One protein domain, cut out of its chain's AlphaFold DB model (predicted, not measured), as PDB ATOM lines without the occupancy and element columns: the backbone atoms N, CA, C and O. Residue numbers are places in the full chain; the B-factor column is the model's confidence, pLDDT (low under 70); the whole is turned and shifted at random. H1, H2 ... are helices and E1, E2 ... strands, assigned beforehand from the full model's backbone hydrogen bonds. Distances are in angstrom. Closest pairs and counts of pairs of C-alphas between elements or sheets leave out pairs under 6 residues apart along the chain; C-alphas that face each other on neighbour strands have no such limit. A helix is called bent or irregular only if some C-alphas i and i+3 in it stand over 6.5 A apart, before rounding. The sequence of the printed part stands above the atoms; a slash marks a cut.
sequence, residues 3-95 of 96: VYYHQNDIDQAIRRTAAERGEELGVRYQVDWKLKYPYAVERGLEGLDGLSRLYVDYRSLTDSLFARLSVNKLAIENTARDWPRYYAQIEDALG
ATOM      1  N   VAL A   3     -34.491  46.230 273.503       97.44
ATOM      2  CA  VAL A   3     -33.912  45.219 274.396       97.44
ATOM      3  C   VAL A   3     -34.486  45.423 275.791       97.44
ATOM      4  O   VAL A   3     -34.412  46.521 276.342       97.44
ATOM      5  N   TYR A   4     -35.059  44.370 276.356       97.50
ATOM      6  CA  TYR A   4     -35.644  44.375 277.684       97.50
ATOM      7  C   TYR A   4     -34.895  43.414 278.601       97.50
ATOM      8  O   TYR A   4     -35.043  42.197 278.505       97.50
ATOM      9  N   TYR A   5     -34.088  43.974 279.500       97.25
ATOM     10  CA  TYR A   5     -33.436  43.205 280.551       97.25
ATOM     11  C   TYR A   5     -34.372  42.964 281.716       97.25
ATOM     12  O   TYR A   5     -35.058  43.883 282.175       97.25
ATOM     13  N   HIS A   6     -34.330  41.751 282.247       96.50
ATOM     14  CA  HIS A   6     -35.163  41.401 283.374       96.50
ATOM     15  C   HIS A   6     -34.529  40.343 284.272       96.50
ATOM     16  O   HIS A   6     -33.743  39.524 283.814       96.50
ATOM     17  N   GLN A   7     -34.920  40.326 285.547       96.81
ATOM     18  CA  GLN A   7     -34.560  39.261 286.490       96.81
ATOM     19  C   GLN A   7     -35.821  38.538 286.931       96.81
ATOM     20  O   GLN A   7     -36.868  39.168 287.095       96.81
ATOM     21  N   ASN A   8     -35.744  37.215 287.058       93.00
ATOM     22  CA  ASN A   8     -36.908  36.405 287.425       93.00
ATOM     23  C   ASN A   8     -37.352  36.673 288.865       93.00
ATOM     24  O   ASN A   8     -38.545  36.793 289.124       93.00
ATOM     25  N   ASP A   9     -36.392  36.830 289.778       95.75
ATOM     26  CA  ASP A   9     -36.649  37.184 291.172       95.75
ATOM     27  C   ASP A   9     -36.268  38.648 291.421       95.75
ATOM     28  O   ASP A   9     -35.113  38.993 291.688       95.75
ATOM     29  N   ILE A  10     -37.258  39.528 291.272       96.19
ATOM     30  CA  ILE A  10     -37.079  40.972 291.437       96.19
ATOM     31  C   ILE A  10     -36.815  41.347 292.896       96.19
ATOM     32  O   ILE A  10     -36.011  42.245 293.141       96.19
ATOM     33  N   ASP A  11     -37.432  40.657 293.860       96.31
ATOM     34  CA  ASP A  11     -37.195  40.936 295.280       96.31
ATOM     35  C   ASP A  11     -35.737  40.642 295.635       96.31
ATOM     36  O   ASP A  11     -35.024  41.518 296.138       96.31
ATOM     37  N   GLN A  12     -35.247  39.461 295.253       96.62
ATOM     38  CA  GLN A  12     -33.849  39.105 295.452       96.62
ATOM     39  C   GLN A  12     -32.910  40.071 294.716       96.62
ATOM     40  O   GLN A  12     -31.876  40.459 295.266       96.62
ATOM     41  N   ALA A  13     -33.253  40.493 293.495       97.00
ATOM     42  CA  ALA A  13     -32.461  41.459 292.738       97.00
ATOM     43  C   ALA A  13     -32.311  42.796 293.476       97.00
ATOM     44  O   ALA A  13     -31.192  43.297 293.617       97.00
ATOM     45  N   ILE A  14     -33.419  43.344 293.986       97.50
ATOM     46  CA  ILE A  14     -33.428  44.602 294.738       97.50
ATOM     47  C   ILE A  14     -32.637  44.464 296.034       97.50
ATOM     48  O   ILE A  14     -31.780  45.305 296.301       97.50
ATOM     49  N   ARG A  15     -32.842  43.388 296.802       97.12
ATOM     50  CA  ARG A  15     -32.110  43.163 298.060       97.12
ATOM     51  C   ARG A  15     -30.612  42.992 297.835       97.12
ATOM     52  O   ARG A  15     -29.819  43.601 298.548       97.12
ATOM     53  N   ARG A  16     -30.213  42.225 296.817       97.31
ATOM     54  CA  ARG A  16     -28.804  42.065 296.431       97.31
ATOM     55  C   ARG A  16     -28.185  43.408 296.057       97.31
ATOM     56  O   ARG A  16     -27.131  43.752 296.576       97.31
ATOM     57  N   THR A  17     -28.838  44.184 295.195       96.38
ATOM     58  CA  THR A  17     -28.320  45.494 294.782       96.38
ATOM     59  C   THR A  17     -28.298  46.505 295.929       96.38
ATOM     60  O   THR A  17     -27.365  47.302 296.003       96.38
ATOM     61  N   ALA A  18     -29.268  46.463 296.842       97.25
ATOM     62  CA  ALA A  18     -29.247  47.273 298.054       97.25
ATOM     63  C   ALA A  18     -28.042  46.914 298.938       97.25
ATOM     64  O   ALA A  18     -27.290  47.803 299.327       97.25
ATOM     65  N   ALA A  19     -27.798  45.618 299.166       97.69
ATOM     66  CA  ALA A  19     -26.649  45.141 299.935       97.69
ATOM     67  C   ALA A  19     -25.307  45.537 299.290       97.69
ATOM     68  O   ALA A  19     -24.411  46.017 299.978       97.69
ATOM     69  N   GLU A  20     -25.183  45.407 297.966       97.81
ATOM     70  CA  GLU A  20     -23.982  45.791 297.208       97.81
ATOM     71  C   GLU A  20     -23.689  47.299 297.265       97.81
ATOM     72  O   GLU A  20     -22.534  47.710 297.176       97.81
ATOM     73  N   ARG A  21     -24.727  48.135 297.388       97.06
ATOM     74  CA  ARG A  21     -24.619  49.605 297.371       97.06
ATOM     75  C   ARG A  21     -24.629  50.242 298.763       97.06
ATOM     76  O   ARG A  21     -24.425  51.452 298.868       97.06
ATOM     77  N   GLY A  22     -24.855  49.447 299.806       97.44
ATOM     78  CA  GLY A  22     -24.934  49.898 301.191       97.44
ATOM     79  C   GLY A  22     -26.174  50.742 301.506       97.44
ATOM     80  O   GLY A  22     -26.990  51.053 300.639       97.44
ATOM     81  N   GLU A  23     -26.295  51.133 302.773       96.94
ATOM     82  CA  GLU A  23     -27.498  51.778 303.317       96.94
ATOM     83  C   GLU A  23     -27.849  53.097 302.616       96.94
ATOM     84  O   GLU A  23     -29.002  53.335 302.262       96.94
ATOM     85  N   GLU A  24     -26.854  53.951 302.363       97.62
ATOM     86  CA  GLU A  24     -27.088  55.281 301.796       97.62
ATOM     87  C   GLU A  24     -27.653  55.215 300.373       97.62
ATOM     88  O   GLU A  24     -28.735  55.726 300.091       97.62
ATOM     89  N   LEU A  25     -26.918  54.569 299.466       96.94
ATOM     90  CA  LEU A  25     -27.231  54.579 298.036       96.94
ATOM     91  C   LEU A  25     -28.165  53.440 297.625       96.94
ATOM     92  O   LEU A  25     -28.907  53.571 296.644       96.94
ATOM     93  N   GLY A  26     -28.085  52.311 298.330       95.00
ATOM     94  CA  GLY A  26     -28.854  51.103 298.062       95.00
ATOM     95  C   GLY A  26     -30.264  51.144 298.638       95.00
ATOM     96  O   GLY A  26     -31.170  50.587 298.020       95.00
ATOM     97  N   VAL A  27     -30.459  51.833 299.767       96.75
ATOM     98  CA  VAL A  27     -31.746  51.874 300.475       96.75
ATOM     99  C   VAL A  27     -32.261  53.304 300.588       96.75
ATOM    100  O   VAL A  27     -33.227  53.646 299.906       96.75
ATOM    101  N   ARG A  28     -31.613  54.158 301.388       97.81
ATOM    102  CA  ARG A  28     -32.144  55.468 301.798       97.81
ATOM    103  C   ARG A  28     -32.453  56.379 300.618       97.81
ATOM    104  O   ARG A  28     -33.602  56.765 300.433       97.81
ATOM    105  N   TYR A  29     -31.466  56.626 299.757       98.00
ATOM    106  CA  TYR A  29     -31.646  57.452 298.563       98.00
ATOM    107  C   TYR A  29     -32.758  56.915 297.647       98.00
ATOM    108  O   TYR A  29     -33.545  57.682 297.094       98.00
ATOM    109  N   GLN A  30     -32.852  55.590 297.483       97.88
ATOM    110  CA  GLN A  30     -33.867  54.978 296.622       97.88
ATOM    111  C   GLN A  30     -35.270  55.120 297.212       97.88
ATOM    112  O   GLN A  30     -36.205  55.431 296.478       97.88
ATOM    113  N   VAL A  31     -35.412  54.898 298.520       97.94
ATOM    114  CA  VAL A  31     -36.675  55.010 299.255       97.94
ATOM    115  C   VAL A  31     -37.151  56.460 299.293       97.94
ATOM    116  O   VAL A  31     -38.289  56.737 298.913       97.94
ATOM    117  N   ASP A  32     -36.270  57.388 299.666       97.56
ATOM    118  CA  ASP A  32     -36.586  58.815 299.787       97.56
ATOM    119  C   ASP A  32     -36.916  59.467 298.451       97.56
ATOM    120  O   ASP A  32     -37.635  60.464 298.408       97.56
ATOM    121  N   TRP A  33     -36.439  58.892 297.352       97.12
ATOM    122  CA  TRP A  33     -36.840  59.320 296.028       97.12
ATOM    123  C   TRP A  33     -38.122  58.622 295.561       97.12
ATOM    124  O   TRP A  33     -39.118  59.276 295.250       97.12
ATOM    125  N   LYS A  34     -38.120  57.290 295.475       97.50
ATOM    126  CA  LYS A  34     -39.152  56.542 294.739       97.50
ATOM    127  C   LYS A  34     -40.431  56.343 295.532       97.50
ATOM    128  O   LYS A  34     -41.507  56.336 294.936       97.50
ATOM    129  N   LEU A  35     -40.343  56.209 296.856       98.25
ATOM    130  CA  LEU A  35     -41.518  55.943 297.690       98.25
ATOM    131  C   LEU A  35     -42.285  57.216 298.076       98.25
ATOM    132  O   LEU A  35     -43.279  57.145 298.788       98.25
ATOM    133  N   LYS A  36     -41.873  58.385 297.567       97.56
ATOM    134  CA  LYS A  36     -42.590  59.660 297.753       97.56
ATOM    135  C   LYS A  36     -43.610  59.964 296.657       97.56
ATOM    136  O   LYS A  36     -44.370  60.919 296.783       97.56
ATOM    137  N   TYR A  37     -43.643  59.177 295.583       96.94
ATOM    138  CA  TYR A  37     -44.615  59.364 294.507       96.94
ATOM    139  C   TYR A  37     -45.990  58.766 294.860       96.94
ATOM    140  O   TYR A  37     -46.047  57.793 295.618       96.94
ATOM    141  N   PRO A  38     -47.093  59.278 294.267       98.00
ATOM    142  CA  PRO A  38     -48.461  58.883 294.623       98.00
ATOM    143  C   PRO A  38     -48.699  57.373 294.635       98.00
ATOM    144  O   PRO A  38     -49.263  56.852 295.589       98.00
ATOM    145  N   TYR A  39     -48.176  56.652 293.635       97.44
ATOM    146  CA  TYR A  39     -48.323  55.198 293.544       97.44
ATOM    147  C   TYR A  39     -47.887  54.469 294.823       97.44
ATOM    148  O   TYR A  39     -48.581  53.555 295.271       97.44
ATOM    149  N   ALA A  40     -46.744  54.874 295.384       98.12
ATOM    150  CA  ALA A  40     -46.155  54.273 296.571       98.12
ATOM    151  C   ALA A  40     -46.858  54.736 297.852       98.12
ATOM    152  O   ALA A  40     -47.164  53.906 298.705       98.12
ATOM    153  N   VAL A  41     -47.175  56.032 297.947       98.00
ATOM    154  CA  VAL A  41     -47.867  56.627 299.101       98.00
ATOM    155  C   VAL A  41     -49.259  56.022 299.284       98.00
ATOM    156  O   VAL A  41     -49.595  55.570 300.374       98.00
ATOM    157  N   GLU A  42     -50.048  55.931 298.215       98.25
ATOM    158  CA  GLU A  42     -51.403  55.355 298.243       98.25
ATOM    159  C   GLU A  42     -51.420  53.871 298.634       98.25
ATOM    160  O   GLU A  42     -52.438  53.358 299.093       98.25
ATOM    161  N   ARG A  43     -50.298  53.171 298.438       98.00
ATOM    162  CA  ARG A  43     -50.133  51.743 298.740       98.00
ATOM    163  C   ARG A  43     -49.387  51.485 300.047       98.00
ATOM    164  O   ARG A  43     -49.152  50.324 300.365       98.00
ATOM    165  N   GLY A  44     -49.008  52.533 300.785       98.12
ATOM    166  CA  GLY A  44     -48.246  52.405 302.028       98.12
ATOM    167  C   GLY A  44     -46.899  51.702 301.838       98.12
ATOM    168  O   GLY A  44     -46.487  50.924 302.694       98.12
ATOM    169  N   LEU A  45     -46.240  51.901 300.691       98.44
ATOM    170  CA  LEU A  45     -44.936  51.294 300.432       98.44
ATOM    171  C   LEU A  45     -43.858  52.031 301.231       98.44
ATOM    172  O   LEU A  45     -43.620  53.216 301.008       98.44
ATOM    173  N   GLU A  46     -43.159  51.309 302.107       97.62
ATOM    174  CA  GLU A  46     -42.136  51.874 302.990       97.62
ATOM    175  C   GLU A  46     -40.877  51.002 303.061       97.62
ATOM    176  O   GLU A  46     -40.931  49.775 302.960       97.62
ATOM    177  N   GLY A  47     -39.723  51.649 303.248       97.81
ATOM    178  CA  GLY A  47     -38.437  50.971 303.408       97.81
ATOM    179  C   GLY A  47     -38.036  50.086 302.220       97.81
ATOM    180  O   GLY A  47     -38.534  50.222 301.100       97.81
ATOM    181  N   LEU A  48     -37.098  49.169 302.465       97.94
ATOM    182  CA  LEU A  48     -36.593  48.254 301.438       97.94
ATOM    183  C   LEU A  48     -37.681  47.305 300.911       97.94
ATOM    184  O   LEU A  48     -37.695  46.994 299.721       97.94
ATOM    185  N   ASP A  49     -38.617  46.887 301.763       98.19
ATOM    186  CA  ASP A  49     -39.723  46.014 301.359       98.19
ATOM    187  C   ASP A  49     -40.700  46.745 300.427       98.19
ATOM    188  O   ASP A  49     -41.095  46.202 299.394       98.19
ATOM    189  N   GLY A  50     -41.019  48.009 300.719       98.12
ATOM    190  CA  GLY A  50     -41.802  48.865 299.831       98.12
ATOM    191  C   GLY A  50     -41.103  49.127 298.498       98.12
ATOM    192  O   GLY A  50     -41.742  49.090 297.445       98.12
ATOM    193  N   LEU A  51     -39.781  49.327 298.516       98.06
ATOM    194  CA  LEU A  51     -38.980  49.473 297.300       98.06
ATOM    195  C   LEU A  51     -38.994  48.192 296.455       98.06
ATOM    196  O   LEU A  51     -39.169  48.265 295.239       98.06
ATOM    197  N   SER A  52     -38.841  47.027 297.085       97.94
ATOM    198  CA  SER A  52     -38.959  45.733 296.411       97.94
ATOM    199  C   SER A  52     -40.344  45.563 295.784       97.94
ATOM    200  O   SER A  52     -40.462  45.285 294.588       97.94
ATOM    201  N   ARG A  53     -41.404  45.842 296.555       98.25
ATOM    202  CA  ARG A  53     -42.784  45.730 296.084       98.25
ATOM    203  C   ARG A  53     -43.064  46.624 294.879       98.25
ATOM    204  O   ARG A  53     -43.631  46.148 293.897       98.25
ATOM    205  N   LEU A  54     -42.600  47.876 294.918       98.19
ATOM    206  CA  LEU A  54     -42.683  48.804 293.789       98.19
ATOM    207  C   LEU A  54     -42.093  48.184 292.515       98.19
ATOM    208  O   LEU A  54     -42.690  48.284 291.444       98.19
ATOM    209  N   TYR A  55     -40.930  47.540 292.618       97.62
ATOM    210  CA  TYR A  55     -40.260  46.945 291.467       97.62
ATOM    211  C   TYR A  55     -40.913  45.651 290.971       97.62
ATOM    212  O   TYR A  55     -40.904  45.402 289.765       97.62
ATOM    213  N   VAL A  56     -41.521  44.857 291.854       97.31
ATOM    214  CA  VAL A  56     -42.342  43.695 291.468       97.31
ATOM    215  C   VAL A  56     -43.569  44.138 290.669       97.31
ATOM    216  O   VAL A  56     -43.862  43.587 289.602       97.31
ATOM    217  N   ASP A  57     -44.261  45.176 291.139       97.25
ATOM    218  CA  ASP A  57     -45.424  45.713 290.435       97.25
ATOM    219  C   ASP A  57     -44.997  46.377 289.103       97.25
ATOM    220  O   ASP A  57     -45.614  46.149 288.057       97.25
ATOM    221  N   TYR A  58     -43.877  47.113 289.098       96.62
ATOM    222  CA  TYR A  58     -43.266  47.683 287.890       96.62
ATOM    223  C   TYR A  58     -42.897  46.611 286.854       96.62
ATOM    224  O   TYR A  58     -43.137  46.799 285.657       96.62
ATOM    225  N   ARG A  59     -42.338  45.474 287.293       96.38
ATOM    226  CA  ARG A  59     -42.011  44.334 286.427       96.38
ATOM    227  C   ARG A  59     -43.264  43.785 285.761       96.38
ATOM    228  O   ARG A  59     -43.288  43.668 284.542       96.38
ATOM    229  N   SER A  60     -44.311  43.538 286.543       96.06
ATOM    230  CA  SER A  60     -45.578  42.986 286.045       96.06
ATOM    231  C   SER A  60     -46.223  43.884 284.980       96.06
ATOM    232  O   SER A  60     -46.694  43.409 283.940       96.06
ATOM    233  N   LEU A  61     -46.205  45.202 285.207       97.00
ATOM    234  CA  LEU A  61     -46.684  46.179 284.228       97.00
ATOM    235  C   LEU A  61     -45.816  46.175 282.964       97.00
ATOM    236  O   LEU A  61     -46.342  46.157 281.850       97.00
ATOM    237  N   THR A  62     -44.495  46.172 283.131       97.06
ATOM    238  CA  THR A  62     -43.548  46.207 282.013       97.06
ATOM    239  C   THR A  62     -43.633  44.940 281.163       97.06
ATOM    240  O   THR A  62     -43.656  45.057 279.944       97.06
ATOM    241  N   ASP A  63     -43.775  43.756 281.766       97.06
ATOM    242  CA  ASP A  63     -44.002  42.492 281.052       97.06
ATOM    243  C   ASP A  63     -45.268  42.550 280.197       97.06
ATOM    244  O   ASP A  63     -45.254  42.193 279.017       97.06
ATOM    245  N   SER A  64     -46.354  43.068 280.774       97.69
ATOM    246  CA  SER A  64     -47.635  43.214 280.077       97.69
ATOM    247  C   SER A  64     -47.529  44.164 278.880       97.69
ATOM    248  O   SER A  64     -48.071  43.890 277.807       97.69
ATOM    249  N   LEU A  65     -46.816  45.284 279.040       96.94
ATOM    250  CA  LEU A  65     -46.558  46.232 277.956       96.94
ATOM    251  C   LEU A  65     -45.644  45.617 276.894       96.94
ATOM    252  O   LEU A  65     -45.967  45.663 275.707       96.94
ATOM    253  N   PHE A  66     -44.543  44.994 277.315       97.25
ATOM    254  CA  PHE A  66     -43.569  44.371 276.432       97.25
ATOM    255  C   PHE A  66     -44.214  43.281 275.579       97.25
ATOM    256  O   PHE A  66     -44.007  43.269 274.366       97.25
ATOM    257  N   ALA A  67     -45.064  42.427 276.157       96.56
ATOM    258  CA  ALA A  67     -45.797  41.388 275.435       96.56
ATOM    259  C   ALA A  67     -46.644  41.957 274.283       96.56
ATOM    260  O   ALA A  67     -46.661  41.387 273.193       96.56
ATOM    261  N   ARG A  68     -47.264  43.126 274.487       97.25
ATOM    262  CA  ARG A  68     -48.165  43.783 273.525       97.25
ATOM    263  C   ARG A  68     -47.465  44.588 272.430       97.25
ATOM    264  O   ARG A  68     -48.114  44.967 271.459       97.25
ATOM    265  N   LEU A  69     -46.175  44.887 272.576       96.50
ATOM    266  CA  LEU A  69     -45.434  45.648 271.569       96.50
ATOM    267  C   LEU A  69     -45.291  44.853 270.264       96.50
ATOM    268  O   LEU A  69     -44.870  43.698 270.287       96.50
ATOM    269  N   SER A  70     -45.586  45.490 269.133       96.56
ATOM    270  CA  SER A  70     -45.447  44.914 267.785       96.56
ATOM    271  C   SER A  70     -44.112  45.240 267.106       96.56
ATOM    272  O   SER A  70     -43.862  44.805 265.986       96.56
ATOM    273  N   VAL A  71     -43.246  46.012 267.765       95.75
ATOM    274  CA  VAL A  71     -41.904  46.326 267.259       95.75
ATOM    275  C   VAL A  71     -40.948  45.152 267.471       95.75
ATOM    276  O   VAL A  71     -41.151  44.342 268.377       95.75
ATOM    277  N   ASN A  72     -39.867  45.097 266.683       96.12
ATOM    278  CA  ASN A  72     -38.785  44.141 266.922       96.12
ATOM    279  C   ASN A  72     -38.244  44.317 268.354       96.12
ATOM    280  O   ASN A  72     -37.859  45.430 268.744       96.12
ATOM    281  N   LYS A  73     -38.247  43.234 269.131       96.94
ATOM    282  CA  LYS A  73     -37.974  43.244 270.564       96.94
ATOM    283  C   LYS A  73     -37.273  41.960 271.006       96.94
ATOM    284  O   LYS A  73     -37.590  40.881 270.516       96.94
ATOM    285  N   LEU A  74     -36.372  42.098 271.971       97.88
ATOM    286  CA  LEU A  74     -35.589  41.020 272.562       97.88
ATOM    287  C   LEU A  74     -35.682  41.119 274.086       97.88
ATOM    288  O   LEU A  74     -35.349  42.158 274.654       97.88
ATOM    289  N   ALA A  75     -36.146  40.059 274.745       97.62
ATOM    290  CA  ALA A  75     -36.122  39.950 276.202       97.62
ATOM    291  C   ALA A  75     -34.899  39.136 276.631       97.62
ATOM    292  O   ALA A  75     -34.650  38.069 276.075       97.62
ATOM    293  N   ILE A  76     -34.153  39.635 277.615       98.19
ATOM    294  CA  ILE A  76     -32.953  38.982 278.143       98.19
ATOM    295  C   ILE A  76     -33.097  38.832 279.656       98.19
ATOM    296  O   ILE A  76     -33.098  39.817 280.400       98.19
ATOM    297  N   GLU A  77     -33.167  37.581 280.105       97.50
ATOM    298  CA  GLU A  77     -33.044  37.220 281.515       97.50
ATOM    299  C   GLU A  77     -31.584  37.432 281.946       97.50
ATOM    300  O   GLU A  77     -30.677  36.787 281.412       97.50
ATOM    301  N   ASN A  78     -31.345  38.374 282.864       96.88
ATOM    302  CA  ASN A  78     -30.005  38.831 283.221       96.88
ATOM    303  C   ASN A  78     -29.587  38.554 284.673       96.88
ATOM    304  O   ASN A  78     -28.630  39.165 285.159       96.88
ATOM    305  N   THR A  79     -30.259  37.631 285.371       96.12
ATOM    306  CA  THR A  79     -29.929  37.281 286.765       96.12
ATOM    307  C   THR A  79     -28.484  36.808 286.905       96.12
ATOM    308  O   THR A  79     -27.813  37.184 287.866       96.12
ATOM    309  N   ALA A  80     -27.969  36.049 285.931       95.88
ATOM    310  CA  ALA A  80     -26.596  35.541 285.958       95.88
ATOM    311  C   ALA A  80     -25.521  36.617 285.714       95.88
ATOM    312  O   ALA A  80     -24.344  36.355 285.950       95.88
ATOM    313  N   ARG A  81     -25.904  37.826 285.267       94.38
ATOM    314  CA  ARG A  81     -24.982  38.936 284.949       94.38
ATOM    315  C   ARG A  81     -23.889  38.556 283.929       94.38
ATOM    316  O   ARG A  81     -22.804  39.133 283.939       94.38
ATOM    317  N   ASP A  82     -24.186  37.616 283.033       97.75
ATOM    318  CA  ASP A  82     -23.300  37.166 281.951       97.75
ATOM    319  C   ASP A  82     -23.338  38.145 280.762       97.75
ATOM    320  O   ASP A  82     -23.931  37.891 279.712       97.75
ATOM    321  N   TRP A  83     -22.747  39.325 280.964       97.56
ATOM    322  CA  TRP A  83     -22.772  40.410 279.981       97.56
ATOM    323  C   TRP A  83     -22.208  40.027 278.610       97.56
ATOM    324  O   TRP A  83     -22.870  40.359 277.628       97.56
ATOM    325  N   PRO A  84     -21.071  39.308 278.492       98.38
ATOM    326  CA  PRO A  84     -20.573  38.871 277.189       98.38
ATOM    327  C   PRO A  84     -21.610  38.056 276.411       98.38
ATOM    328  O   PRO A  84     -21.856  38.322 275.236       98.38
ATOM    329  N   ARG A  85     -22.293  37.118 277.079       98.38
ATOM    330  CA  ARG A  85     -23.361  36.329 276.459       98.38
ATOM    331  C   ARG A  85     -24.563  37.183 276.058       98.38
ATOM    332  O   ARG A  85     -25.191  36.911 275.035       98.38
ATOM    333  N   TYR A  86     -24.941  38.163 276.872       98.06
ATOM    334  CA  TYR A  86     -26.071  39.044 276.563       98.06
ATOM    335  C   TYR A  86     -25.758  39.990 275.404       98.06
ATOM    336  O   TYR A  86     -26.642  40.250 274.594       98.06
ATOM    337  N   TYR A  87     -24.511  40.446 275.270       97.62
ATOM    338  CA  TYR A  87     -24.081  41.238 274.119       97.62
ATOM    339  C   TYR A  87     -24.099  40.428 272.826       97.62
ATOM    340  O   TYR A  87     -24.699  40.893 271.864       97.62
ATOM    341  N   ALA A  88     -23.592  39.192 272.838       98.00
ATOM    342  CA  ALA A  88     -23.664  38.313 271.669       98.00
ATOM    343  C   ALA A  88     -25.115  38.070 271.199       98.00
ATOM    344  O   ALA A  88     -25.392  38.066 270.006       98.00
ATOM    345  N   GLN A  89     -26.071  37.930 272.129       97.75
ATOM    346  CA  GLN A  89     -27.499  37.821 271.782       97.75
ATOM    347  C   GLN A  89     -28.054  39.093 271.127       97.75
ATOM    348  O   GLN A  89     -28.943  39.019 270.285       97.75
ATOM    349  N   ILE A  90     -27.571  40.264 271.543       97.88
ATOM    350  CA  ILE A  90     -27.998  41.545 270.973       97.88
ATOM    351  C   ILE A  90     -27.385  41.741 269.587       97.88
ATOM    352  O   ILE A  90     -28.085  42.216 268.699       97.88
ATOM    353  N   GLU A  91     -26.115  41.381 269.405       97.56
ATOM    354  CA  GLU A  91     -25.419  41.417 268.114       97.56
ATOM    355  C   GLU A  91     -26.129  40.532 267.086       97.56
ATOM    356  O   GLU A  91     -26.554  41.044 266.051       97.56
ATOM    357  N   ASP A  92     -26.400  39.271 267.434       96.88
ATOM    358  CA  ASP A  92     -27.159  38.332 266.595       96.88
ATOM    359  C   ASP A  92     -28.550  38.885 266.231       96.88
ATOM    360  O   ASP A  92     -28.937  38.926 265.064       96.88
ATOM    361  N   ALA A  93     -29.282  39.432 267.210       96.19
ATOM    362  CA  ALA A  93     -30.603  40.019 266.975       96.19
ATOM    363  C   ALA A  93     -30.577  41.303 266.116       96.19
ATOM    364  O   ALA A  93     -31.602  41.686 265.538       96.19
ATOM    365  N   LEU A  94     -29.431  41.986 266.043       95.56
ATOM    366  CA  LEU A  94     -29.191  43.130 265.159       95.56
ATOM    367  C   LEU A  94     -28.613  42.717 263.794       95.56
ATOM    368  O   LEU A  94     -28.613  43.547 262.883       95.56
ATOM    369  N   GLY A  95     -28.181  41.463 263.639       94.12
ATOM    370  CA  GLY A  95     -27.581  40.923 262.420       94.12
ATOM    371  C   GLY A  95     -26.084  41.208 262.263       94.12
ATOM    372  O   GLY A  95     -25.632  41.353 261.126       94.12
TER     373      GLY A  95
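AT A GLANCE: This is residues 3 to 95 of the 96 residues of an uncharacterized protein of Burkholderiales bacterium RIFCSPLOWO2_02_FULL_67_64 (UniProt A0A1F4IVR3). One long helix, H3, runs through much of the length of the domain: the bent helix H1 packs on its first part, and a small sheet of two strands, E1 and E2, lies beside its last part. H4 lies on the other side of that sheet from H3, and the short H2 is beside H3 at the H1 end. The printed part has 93 residues, with four named helices and two named strands in the order E1, H1, H2, H3, E2, H4; the class is mostly helix, and the sheet, in the order E1, E2, is parallel. The whole is loose, with a radius of gyration of the C-alphas of 15.4 A, and only just elongated, with spans of 44 by 30 by 18 A.

IN THESE COORDINATES: E1 is residues 3 to 6, with C-alpha 3 at (-33.912, 45.219, 274.396). H1, residues 10 to 34, was assigned as one helix by its hydrogen bonds but is bent: C-alphas 20 and 23 are 9.2 A apart. Its arms are H1a, residues 10 to 20, 15.1 A long, and H1b, residues 23 to 34, 15.2 A long; H1b is irregular, with C-alphas 26 and 29 7.0 A apart. H2 is residues 38 to 41. H3 is residues 47 to 68, 32.2 A from C-alpha 47 at (-38.437, 50.971, 303.408) to C-alpha 68. E2 is residues 73 to 77, 13.4 A long. H4 is residues 83 to 94, 16.4 A long, and its C-alpha 94 is at (-29.191, 43.130, 265.159).

HOW THE PARTS SIT: H3 touches H1a at a steep tilt of 49 degrees, opposite ways, closest at the C-alphas of Asp 11 and Ser 52, 5.2 A apart. With residues 47 to 51 alone H3 touches H1b, closest at the C-alphas of Val 31 and Gly 47, 6.1 A. H1a and H1b touch only at the corner, closest at the C-alphas of Ala 18 and Gly 26, 3.9 A. H2 is close to H3 but not clearly touching, with the C-alphas of Ala 40 and Leu 54 7.1 A apart. E1 and E2 are parallel at 25 degrees; N 4 and O 74, 2.8 A, and N 76 and O 4, 2.9 A, are within hydrogen-bond range. They are the strands of a strand-helix-strand unit, two parallel neighbour strands with H1, H2 and H3 between them along the chain. H3 is near both E1 and E2. The closest C-alphas of E2 and H4 are those of Ile 76 and Tyr 86, 7.1 A; H3 and H4 are apart. In H1a and H4 every O i to N i+4 pair is within hydrogen-bond range, against 5 of 8 in H1b and 17 of 18 in H3; H2 is too short for such a pair.

THE WHOLE: The two C-alphas farthest apart, those of Gly 44 and Gly 95, are 46.1 A apart. The printed part has no cut, and the five links between successive elements are tight. The mean pLDDT of the printed part is 97.2, and no printed residue is under 70.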